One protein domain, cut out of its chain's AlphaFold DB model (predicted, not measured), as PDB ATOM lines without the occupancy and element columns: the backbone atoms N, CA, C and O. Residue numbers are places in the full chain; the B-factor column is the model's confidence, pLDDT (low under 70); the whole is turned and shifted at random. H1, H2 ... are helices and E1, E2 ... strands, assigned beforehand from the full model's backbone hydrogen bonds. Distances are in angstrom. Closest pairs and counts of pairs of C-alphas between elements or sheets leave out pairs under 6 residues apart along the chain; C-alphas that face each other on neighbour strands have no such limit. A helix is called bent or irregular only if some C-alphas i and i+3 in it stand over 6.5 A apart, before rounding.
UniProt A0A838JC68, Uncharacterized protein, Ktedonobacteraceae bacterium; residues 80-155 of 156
ATOM      1  N   GLU A  80     -61.383  18.836 -53.533       89.06
ATOM      2  CA  GLU A  80     -60.847  17.647 -54.197       89.06
ATOM      3  C   GLU A  80     -60.309  17.978 -55.589       89.06
ATOM      4  O   GLU A  80     -59.257  17.471 -55.983       89.06
ATOM      5  N   MET A  81     -60.998  18.856 -56.323       90.31
ATOM      6  CA  MET A  81     -60.532  19.324 -57.624       90.31
ATOM      7  C   MET A  81     -59.242  20.133 -57.482       90.31
ATOM      8  O   MET A  81     -58.295  19.898 -58.224       90.31
ATOM      9  N   LEU A  82     -59.148  21.032 -56.500       92.62
ATOM     10  CA  LEU A  82     -57.916  21.780 -56.233       92.62
ATOM     11  C   LEU A  82     -56.743  20.848 -55.906       92.62
ATOM     12  O   LEU A  82     -55.627  21.077 -56.375       92.62
ATOM     13  N   VAL A  83     -56.986  19.785 -55.135       91.44
ATOM     14  CA  VAL A  83     -55.977  18.761 -54.832       91.44
ATOM     15  C   VAL A  83     -55.561  18.014 -56.101       91.44
ATOM     16  O   VAL A  83     -54.364  17.871 -56.340       91.44
ATOM     17  N   LEU A  84     -56.513  17.587 -56.938       91.81
ATOM     18  CA  LEU A  84     -56.236  16.936 -58.224       91.81
ATOM     19  C   LEU A  84     -55.403  17.840 -59.147       91.81
ATOM     20  O   LEU A  84     -54.413  17.394 -59.725       91.81
ATOM     21  N   LEU A  85     -55.789  19.112 -59.264       93.81
ATOM     22  CA  LEU A  85     -55.138  20.098 -60.125       93.81
ATOM     23  C   LEU A  85     -53.725  20.445 -59.654       93.81
ATOM     24  O   LEU A  85     -52.871  20.725 -60.490       93.81
ATOM     25  N   LYS A  86     -53.446  20.393 -58.349       94.25
ATOM     26  CA  LYS A  86     -52.094  20.598 -57.802       94.25
ATOM     27  C   LYS A  86     -51.231  19.340 -57.875       94.25
ATOM     28  O   LYS A  86     -50.047  19.429 -58.178       94.25
ATOM     29  N   ASN A  87     -51.824  18.170 -57.647       91.06
ATOM     30  CA  ASN A  87     -51.129  16.881 -57.592       91.06
ATOM     31  C   ASN A  87     -51.287  16.085 -58.894       91.06
ATOM     32  O   ASN A  87     -51.555  14.882 -58.880       91.06
ATOM     33  N   ASN A  88     -51.145  16.759 -60.032       90.81
ATOM     34  CA  ASN A  88     -51.242  16.121 -61.336       90.81
ATOM     35  C   ASN A  88     -49.867  15.656 -61.851       90.81
ATOM     36  O   ASN A  88     -48.812  16.105 -61.405       90.81
ATOM     37  N   TRP A  89     -49.884  14.767 -62.843       86.62
ATOM     38  CA  TRP A  89     -48.684  14.130 -63.393       86.62
ATOM     39  C   TRP A  89     -47.734  15.086 -64.136       86.62
ATOM     40  O   TRP A  89     -46.572  14.741 -64.334       86.62
ATOM     41  N   THR A  90     -48.197  16.273 -64.546       87.81
ATOM     42  CA  THR A  90     -47.357  17.275 -65.225       87.81
ATOM     43  C   THR A  90     -46.473  18.059 -64.252       87.81
ATOM     44  O   THR A  90     -45.520  18.705 -64.681       87.81
ATOM     45  N   GLY A  91     -46.778  18.025 -62.946       88.88
ATOM     46  CA  GLY A  91     -46.078  18.791 -61.908       88.88
ATOM     47  C   GLY A  91     -46.364  20.299 -61.910       88.88
ATOM     48  O   GLY A  91     -45.860  21.014 -61.046       88.88
ATOM     49  N   GLN A  92     -47.166  20.797 -62.854       92.94
ATOM     50  CA  GLN A  92     -47.600  22.190 -62.904       92.94
ATOM     51  C   GLN A  92     -48.792  22.423 -61.969       92.94
ATOM     52  O   GLN A  92     -49.706  21.608 -61.941       92.94
ATOM     53  N   ASP A  93     -48.840  23.552 -61.257       94.12
ATOM     54  CA  ASP A  93     -50.055  23.955 -60.536       94.12
ATOM     55  C   ASP A  93     -51.125  24.434 -61.535       94.12
ATOM     56  O   ASP A  93     -50.975  25.477 -62.178       94.12
ATOM     57  N   LEU A  94     -52.192  23.642 -61.679       95.38
ATOM     58  CA  LEU A  94     -53.318  23.917 -62.575       95.38
ATOM     59  C   LEU A  94     -54.532  24.503 -61.839       95.38
ATOM     60  O   LEU A  94     -55.596  24.625 -62.432       95.38
ATOM     61  N   SER A  95     -54.409  24.873 -60.559       92.62
ATOM     62  CA  SER A  95     -55.539  25.376 -59.754       92.62
ATOM     63  C   SER A  95     -56.150  26.687 -60.259       92.62
ATOM     64  O   SER A  95     -57.237  27.057 -59.834       92.62
ATOM     65  N   GLY A  96     -55.457  27.382 -61.164       91.69
ATOM     66  CA  GLY A  96     -55.940  28.580 -61.850       91.69
ATOM     67  C   GLY A  96     -56.548  28.323 -63.234       91.69
ATOM     68  O   GLY A  96     -56.523  29.237 -64.051       91.69
ATOM     69  N   TRP A  97     -56.935  27.087 -63.575       94.12
ATOM     70  CA  TRP A  97     -57.311  26.695 -64.942       94.12
ATOM     71  C   TRP A  97     -58.749  26.178 -65.008       94.12
ATOM     72  O   TRP A  97     -59.253  25.561 -64.079       94.12
ATOM     73  N   HIS A  98     -59.403  26.367 -66.149       91.38
ATOM     74  CA  HIS A  98     -60.740  25.843 -66.413       91.38
ATOM     75  C   HIS A  98     -60.704  24.324 -66.578       91.38
ATOM     76  O   HIS A  98     -59.835  23.785 -67.262       91.38
ATOM     77  N   VAL A  99     -61.678  23.632 -65.994       92.12
ATOM     78  CA  VAL A  99     -61.809  22.175 -66.020       92.12
ATOM     79  C   VAL A  99     -63.107  21.785 -66.699       92.12
ATOM     80  O   VAL A  99     -64.202  22.199 -66.307       92.12
ATOM     81  N   TYR A 100     -62.978  20.901 -67.677       90.81
ATOM     82  CA  TYR A 100     -64.072  20.281 -68.397       90.81
ATOM     83  C   TYR A 100     -64.012  18.764 -68.226       90.81
ATOM     84  O   TYR A 100     -62.939  18.189 -68.076       90.81
ATOM     85  N   GLY A 101     -65.158  18.096 -68.253       90.00
ATOM     86  CA  GLY A 101     -65.269  16.644 -68.175       90.00
ATOM     87  C   GLY A 101     -65.658  16.054 -69.523       90.00
ATOM     88  O   GLY A 101     -66.614  16.519 -70.146       90.00
ATOM     89  N   SER A 102     -64.965  15.002 -69.956       88.06
ATOM     90  CA  SER A 102     -65.433  14.149 -71.049       88.06
ATOM     91  C   SER A 102     -66.329  13.040 -70.498       88.06
ATOM     92  O   SER A 102     -65.889  12.188 -69.719       88.06
ATOM     93  N   ILE A 103     -67.599  13.052 -70.909       79.44
ATOM     94  CA  ILE A 103     -68.644  12.154 -70.387       79.44
ATOM     95  C   ILE A 103     -69.046  11.026 -71.342       79.44
ATOM     96  O   ILE A 103     -69.757  10.110 -70.941       79.44
ATOM     97  N   GLN A 104     -68.635  11.088 -72.611       66.38
ATOM     98  CA  GLN A 104     -69.112  10.157 -73.643       66.38
ATOM     99  C   GLN A 104     -68.003   9.459 -74.431       66.38
ATOM    100  O   GLN A 104     -68.308   8.534 -75.184       66.38
ATOM    101  N   ARG A 105     -66.732   9.866 -74.294       64.31
ATOM    102  CA  ARG A 105     -65.620   9.264 -75.046       64.31
ATOM    103  C   ARG A 105     -64.320   9.274 -74.238       64.31
ATOM    104  O   ARG A 105     -63.989  10.313 -73.668       64.31
ATOM    105  N   PRO A 106     -63.549   8.174 -74.237       65.94
ATOM    106  CA  PRO A 106     -62.122   8.257 -73.950       65.94
ATOM    107  C   PRO A 106     -61.489   9.262 -74.927       65.94
ATOM    108  O   PRO A 106     -61.695   9.140 -76.135       65.94
ATOM    109  N   MET A 107     -60.756  10.257 -74.428       73.75
ATOM    110  CA  MET A 107     -60.037  11.255 -75.234       73.75
ATOM    111  C   MET A 107     -58.629  10.780 -75.606       73.75
ATOM    112  O   MET A 107     -57.832  11.558 -76.128       73.75
ATOM    113  N   ALA A 108     -58.316   9.499 -75.393       67.50
ATOM    114  CA  ALA A 108     -57.067   8.890 -75.823       67.50
ATOM    115  C   ALA A 108     -56.802   9.174 -77.316       67.50
ATOM    116  O   ALA A 108     -57.555   8.752 -78.193       67.50
ATOM    117  N   GLY A 109     -55.724   9.911 -77.601       67.88
ATOM    118  CA  GLY A 109     -55.328  10.302 -78.960       67.88
ATOM    119  C   GLY A 109     -56.013  11.556 -79.521       67.88
ATOM    120  O   GLY A 109     -55.698  11.958 -80.640       67.88
ATOM    121  N   ILE A 110     -56.910  12.206 -78.771       80.75
ATOM    122  CA  ILE A 110     -57.507  13.493 -79.147       80.75
ATOM    123  C   ILE A 110     -56.581  14.626 -78.704       80.75
ATOM    124  O   ILE A 110     -56.120  14.665 -77.567       80.75
ATOM    125  N   LYS A 111     -56.332  15.581 -79.602       81.50
ATOM    126  CA  LYS A 111     -55.566  16.792 -79.301       81.50
ATOM    127  C   LYS A 111     -56.481  18.008 -79.375       81.50
ATOM    128  O   LYS A 111     -56.970  18.336 -80.450       81.50
ATOM    129  N   ILE A 112     -56.668  18.678 -78.241       89.00
ATOM    130  CA  ILE A 112     -57.250  20.022 -78.171       89.00
ATOM    131  C   ILE A 112     -56.098  20.964 -77.820       89.00
ATOM    132  O   ILE A 112     -55.425  20.773 -76.804       89.00
ATOM    133  N   GLU A 113     -55.798  21.921 -78.694       88.19
ATOM    134  CA  GLU A 113     -54.659  22.821 -78.492       88.19
ATOM    135  C   GLU A 113     -54.794  23.622 -77.194       88.19
ATOM    136  O   GLU A 113     -55.877  24.069 -76.832       88.19
ATOM    137  N   GLY A 114     -53.677  23.777 -76.474       88.06
ATOM    138  CA  GLY A 114     -53.638  24.521 -75.212       88.06
ATOM    139  C   GLY A 114     -54.255  23.804 -74.008       88.06
ATOM    140  O   GLY A 114     -54.393  24.428 -72.958       88.06
ATOM    141  N   THR A 115     -54.608  22.519 -74.132       92.56
ATOM    142  CA  THR A 115     -55.218  21.745 -73.040       92.56
ATOM    143  C   THR A 115     -54.306  20.656 -72.480       92.56
ATOM    144  O   THR A 115     -53.423  20.138 -73.168       92.56
ATOM    145  N   ILE A 116     -54.545  20.299 -71.218       92.75
ATOM    146  CA  ILE A 116     -53.935  19.165 -70.520       92.75
ATOM    147  C   ILE A 116     -55.035  18.167 -70.168       92.75
ATOM    148  O   ILE A 116     -56.092  18.547 -69.670       92.75
ATOM    149  N   PHE A 117     -54.768  16.882 -70.390       91.88
ATOM    150  CA  PHE A 117     -55.683  15.806 -70.023       91.88
ATOM    151  C   PHE A 117     -55.282  15.217 -68.671       91.88
ATOM    152  O   PHE A 117     -54.136  14.803 -68.469       91.88
ATOM    153  N   LEU A 118     -56.236  15.167 -67.743       91.00
ATOM    154  CA  LEU A 118     -56.088  14.489 -66.460       91.00
ATOM    155  C   LEU A 118     -57.026  13.287 -66.418       91.00
ATOM    156  O   LEU A 118     -58.146  13.336 -66.920       91.00
ATOM    157  N   ASN A 119     -56.580  12.198 -65.797       86.88
ATOM    158  CA  ASN A 119     -57.427  11.027 -65.632       86.88
ATOM    159  C   ASN A 119     -58.591  11.365 -64.686       86.88
ATOM    160  O   ASN A 119     -58.368  11.830 -63.569       86.88
ATOM    161  N   GLY A 120     -59.823  11.134 -65.137       82.81
ATOM    162  CA  GLY A 120     -61.025  11.317 -64.328       82.81
ATOM    163  C   GLY A 120     -61.310  10.139 -63.401       82.81
ATOM    164  O   GLY A 120     -62.070  10.281 -62.451       82.81
ATOM    165  N   ASN A 121     -60.705   8.974 -63.656       79.19
ATOM    166  CA  ASN A 121     -60.828   7.740 -62.876       79.19
ATOM    167  C   ASN A 121     -62.283   7.329 -62.573       79.19
ATOM    168  O   ASN A 121     -62.586   6.772 -61.519       79.19
ATOM    169  N   GLY A 122     -63.211   7.637 -63.483       74.75
ATOM    170  CA  GLY A 122     -64.631   7.353 -63.293       74.75
ATOM    171  C   GLY A 122     -65.323   8.248 -62.259       74.75
ATOM    172  O   GLY A 122     -66.383   7.869 -61.754       74.75
ATOM    173  N   ALA A 123     -64.751   9.415 -61.944       79.50
ATOM    174  CA  ALA A 123     -65.353  10.400 -61.056       79.50
ATOM    175  C   ALA A 123     -66.788  10.722 -61.488       79.50
ATOM    176  O   ALA A 123     -67.109  10.806 -62.676       79.50
ATOM    177  N   LYS A 124     -67.675  10.892 -60.509       79.25
ATOM    178  CA  LYS A 124     -69.074  11.234 -60.763       79.25
ATOM    179  C   LYS A 124     -69.246  12.742 -60.710       79.25
ATOM    180  O   LYS A 124     -68.900  13.366 -59.715       79.25
ATOM    181  N   TYR A 125     -69.814  13.306 -61.770       72.25
ATOM    182  CA  TYR A 125     -70.243  14.698 -61.801       72.25
ATOM    183  C   TYR A 125     -71.686  14.756 -62.287       72.25
ATOM    184  O   TYR A 125     -71.997  14.361 -63.416       72.25
ATOM    185  N   ASN A 126     -72.582  15.211 -61.412       74.12
ATOM    186  CA  ASN A 126     -74.025  15.065 -61.591       74.12
ATOM    187  C   ASN A 126     -74.387  13.601 -61.926       74.12
ATOM    188  O   ASN A 126     -74.036  12.677 -61.196       74.12
ATOM    189  N   GLN A 127     -75.069  13.377 -63.050       74.25
ATOM    190  CA  GLN A 127     -75.479  12.056 -63.540       74.25
ATOM    191  C   GLN A 127     -74.445  11.378 -64.454       74.25
ATOM    192  O   GLN A 127     -74.709  10.303 -64.992       74.25
ATOM    193  N   TYR A 128     -73.280  11.996 -64.656       78.56
ATOM    194  CA  TYR A 128     -72.282  11.532 -65.611       78.56
ATOM    195  C   TYR A 128     -71.065  10.916 -64.922       78.56
ATOM    196  O   TYR A 128     -70.644  11.335 -63.844       78.56
ATOM    197  N   THR A 129     -70.486   9.911 -65.579       82.44
ATOM    198  CA  THR A 129     -69.151   9.398 -65.262       82.44
ATOM    199  C   THR A 129     -68.141  10.176 -66.097       82.44
ATOM    200  O   THR A 129     -68.254  10.191 -67.321       82.44
ATOM    201  N   ILE A 130     -67.163  10.802 -65.451       85.75
ATOM    202  CA  ILE A 130     -66.051  11.477 -66.114       85.75
ATOM    203  C   ILE A 130     -64.895  10.490 -66.240       85.75
ATOM    204  O   ILE A 130     -64.361   9.993 -65.247       85.75
ATOM    205  N   TYR A 131     -64.510  10.213 -67.480       82.06
ATOM    206  CA  TYR A 131     -63.374   9.341 -67.770       82.06
ATOM    207  C   TYR A 131     -62.068  10.128 -67.798       82.06
ATOM    208  O   TYR A 131     -61.068   9.678 -67.250       82.06
ATOM    209  N   GLU A 132     -62.104  11.330 -68.368       90.00
ATOM    210  CA  GLU A 132     -60.968  12.242 -68.451       90.00
ATOM    211  C   GLU A 132     -61.441  13.680 -68.258       90.00
ATOM    212  O   GLU A 132     -62.495  14.084 -68.761       90.00
ATOM    213  N   TYR A 133     -60.638  14.446 -67.529       91.69
ATOM    214  CA  TYR A 133     -60.752  15.888 -67.448       91.69
ATOM    215  C   TYR A 133     -59.889  16.535 -68.528       91.69
ATOM    216  O   TYR A 133     -58.760  16.113 -68.772       91.69
ATOM    217  N   VAL A 134     -60.415  17.591 -69.133       93.12
ATOM    218  CA  VAL A 134     -59.705  18.479 -70.051       93.12
ATOM    219  C   VAL A 134     -59.519  19.806 -69.335       93.12
ATOM    220  O   VAL A 134     -60.497  20.435 -68.939       93.12
ATOM    221  N   VAL A 135     -58.272  20.220 -69.147       94.44
ATOM    222  CA  VAL A 135     -57.908  21.413 -68.381       94.44
ATOM    223  C   VAL A 135     -57.321  22.453 -69.326       94.44
ATOM    224  O   VAL A 135     -56.409  22.139 -70.090       94.44
ATOM    225  N   ALA A 136     -57.840  23.679 -69.299       93.19
ATOM    226  CA  ALA A 136     -57.473  24.756 -70.214       93.19
ATOM    227  C   ALA A 136     -57.212  26.055 -69.445       93.19
ATOM    228  O   ALA A 136     -57.948  26.402 -68.525       93.19
ATOM    229  N   ARG A 137     -56.161  26.787 -69.821       91.81
ATOM    230  CA  ARG A 137     -55.804  28.045 -69.146       91.81
ATOM    231  C   ARG A 137     -56.818  29.161 -69.403       91.81
ATOM    232  O   ARG A 137     -57.071  29.959 -68.514       91.81
ATOM    233  N   GLU A 138     -57.389  29.178 -70.600       88.31
ATOM    234  CA  GLU A 138     -58.476  30.069 -71.007       88.31
ATOM    235  C   GLU A 138     -59.749  29.235 -71.236       88.31
ATOM    236  O   GLU A 138     -59.634  28.042 -71.555       88.31
ATOM    237  N   PRO A 139     -60.954  29.822 -71.119       86.12
ATOM    238  CA  PRO A 139     -62.193  29.115 -71.419       86.12
ATOM    239  C   PRO A 139     -62.205  28.572 -72.854       86.12
ATOM    240  O   PRO A 139     -61.887  29.289 -73.806       86.12
ATOM    241  N   LEU A 140     -62.621  27.315 -73.026       85.50
ATOM    242  CA  LEU A 140     -62.864  26.746 -74.348       85.50
ATOM    243  C   LEU A 140     -64.089  27.400 -74.990       85.50
ATOM    244  O   LEU A 140     -65.098  27.654 -74.333       85.50
ATOM    245  N   ASP A 141     -64.029  27.624 -76.300       81.81
ATOM    246  CA  ASP A 141     -65.165  28.162 -77.034       81.81
ATOM    247  C   ASP A 141     -66.302  27.129 -77.161       81.81
ATOM    248  O   ASP A 141     -66.095  25.910 -77.180       81.81
ATOM    249  N   ALA A 142     -67.532  27.625 -77.318       76.69
ATOM    250  CA  ALA A 142     -68.728  26.790 -77.392       76.69
ATOM    251  C   ALA A 142     -68.698  25.752 -78.532       76.69
ATOM    252  O   ALA A 142     -69.324  24.694 -78.413       76.69
ATOM    253  N   ARG A 143     -67.990  26.014 -79.645       79.94
ATOM    254  CA  ARG A 143     -67.888  25.046 -80.750       79.94
ATOM    255  C   ARG A 143     -66.992  23.886 -80.352       79.94
ATOM    256  O   ARG A 143     -67.384  22.747 -80.589       79.94
ATOM    257  N   THR A 144     -65.855  24.160 -79.718       86.19
ATOM    258  CA  THR A 144     -64.950  23.135 -79.180       86.19
ATOM    259  C   THR A 144     -65.657  22.273 -78.136       86.19
ATOM    260  O   THR A 144     -65.690  21.048 -78.280       86.19
ATOM    261  N   ILE A 145     -66.312  22.893 -77.148       85.56
ATOM    262  CA  ILE A 145     -67.070  22.179 -76.102       85.56
ATOM    263  C   ILE A 145     -68.111  21.244 -76.732       85.56
ATOM    264  O   ILE A 145     -68.169  20.059 -76.403       85.56
ATOM    265  N   LYS A 146     -68.900  21.752 -77.687       83.12
ATOM    266  CA  LYS A 146     -69.930  20.964 -78.373       83.12
ATOM    267  C   LYS A 146     -69.343  19.846 -79.234       83.12
ATOM    268  O   LYS A 146     -69.887  18.746 -79.238       83.12
ATOM    269  N   HIS A 147     -68.273  20.120 -79.978       85.62
ATOM    270  CA  HIS A 147     -67.652  19.152 -80.885       85.62
ATOM    271  C   HIS A 147     -67.100  17.937 -80.134       85.62
ATOM    272  O   HIS A 147     -67.275  16.804 -80.583       85.62
ATOM    273  N   TYR A 148     -66.480  18.174 -78.975       86.31
ATOM    274  CA  TYR A 148     -65.899  17.127 -78.135       86.31
ATOM    275  C   TYR A 148     -66.846  16.617 -77.039       86.31
ATOM    276  O   TYR A 148     -66.440  15.797 -76.220       86.31
ATOM    277  N   THR A 149     -68.106  17.067 -77.028       86.88
ATOM    278  CA  THR A 149     -69.116  16.704 -76.019       86.88
ATOM    279  C   THR A 149     -68.602  16.884 -74.584       86.88
ATOM    280  O   THR A 149     -68.772  16.017 -73.720       86.88
ATOM    281  N   LEU A 150     -67.933  18.005 -74.339       86.56
ATOM    282  CA  LEU A 150     -67.403  18.343 -73.026       86.56
ATOM    283  C   LEU A 150     -68.497  18.965 -72.160       86.56
ATOM    284  O   LEU A 150     -69.397  19.644 -72.656       86.56
ATOM    285  N   ILE A 151     -68.387  18.766 -70.851       86.00
ATOM    286  CA  ILE A 151     -69.179  19.487 -69.855       86.00
ATOM    287  C   ILE A 151     -68.262  20.395 -69.043       86.00
ATOM    288  O   ILE A 151     -67.173  19.973 -68.667       86.00
ATOM    289  N   ALA A 152     -68.674  21.630 -68.766       87.00
ATOM    290  CA  ALA A 152     -67.957  22.469 -67.808       87.00
ATOM    291  C   ALA A 152     -68.074  21.841 -66.410       87.00
ATOM    292  O   ALA A 152     -69.175  21.503 -65.976       87.00
ATOM    293  N   VAL A 153     -66.936  21.635 -65.743       87.31
ATOM    294  CA  VAL A 153     -66.863  20.993 -64.421       87.31
ATOM    295  C   VAL A 153     -66.513  21.993 -63.341       87.31
ATOM    296  O   VAL A 153     -67.069  21.886 -62.256       87.31
ATOM    297  N   SER A 154     -65.559  22.893 -63.601       87.44
ATOM    298  CA  SER A 154     -65.214  24.009 -62.710       87.44
ATOM    299  C   SER A 154     -64.228  24.985 -63.349       87.44
ATOM    300  O   SER A 154     -63.648  24.693 -64.391       87.44
ATOM    301  N   HIS A 155     -64.023  26.133 -62.721       86.56
ATOM    302  CA  HIS A 155     -63.053  27.157 -63.088       86.56
ATOM    303  C   HIS A 155     -62.508  27.849 -61.820       86.56
ATOM    304  O   HIS A 155     -63.094  27.674 -60.743       86.56
TER     305      HIS A 155
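Overview. This is residues 80 to 155 of the 156 residues of an uncharacterized protein of Ktedonobacteraceae bacterium (UniProt A0A838JC68). A strongly twisted, curled sheet of four strands makes the body: the long bent hairpin of E2 and E3, with the short strands E1 and E4 following side by side. A short helix sits toward each end of the longest axis, H1 at one and H2 at the other, each only grazing the sheet, while the long loop of residues 103 to 114 runs round the outside from E1 to E2. The printed part has 76 residues, with two named helices and four named strands in the order H1, E1, E2, E3, H2, E4; the class is mixed, helices and strands. The sheet runs E2, E3, E1, E4, all antiparallel. The whole is compact, with a radius of gyration of the C-alphas of 11.3 A, and spans 28 by 25 by 23 A.

Along the chain. E2, residues 115 to 125, begins at C-alpha 115 (-55.218, 21.745, -73.040) and measures 20.0 A; E3, residues 128 to 136, measures 20.4 A. E1 is residues 98 to 102, 13.4 A, and E4 is residues 150 to 154, 12.0 A, ending at C-alpha 154 (-65.214, 24.009, -62.710). H1, residues 80 to 86, begins at C-alpha 80 (-60.847, 17.647, -54.197) and measures 9.9 A; H2, residues 142 to 147, measures 8.5 A.

Arrangement. E2 bends by 98 degrees at residue 122 and E3 by 77 degrees at residue 131. In their hairpin, N 118 and O 133 are 2.9 A apart, within hydrogen-bond range. E3 and E1 are antiparallel at 143 degrees, with N 100 and O 134 at 2.8 A. E1 and E4 are antiparallel at 139 degrees, with N 101 and O 151 at 2.8 A. E3, H2 and E4 form a split strand-helix-strand unit, two strands of one sheet joined through a helix, with E1 between them in the sheet; its crossover is right-handed. H1 only grazes the sheet with residues 81 to 85, H2 with residues 142 to 145; the two helices are apart. In H1 and H2 every O i to N i+4 pair is within hydrogen-bond range.

Size, cuts and confidence. The C-alphas farthest apart, those of Gly 91 and Gln 127, are 30.2 A apart. The printed part has no cut. The links H1 to E1 and E1 to E2 are long. Mean pLDDT of the printed part is 85.5; residues 104 to 106 and 108 to 109 are under 70.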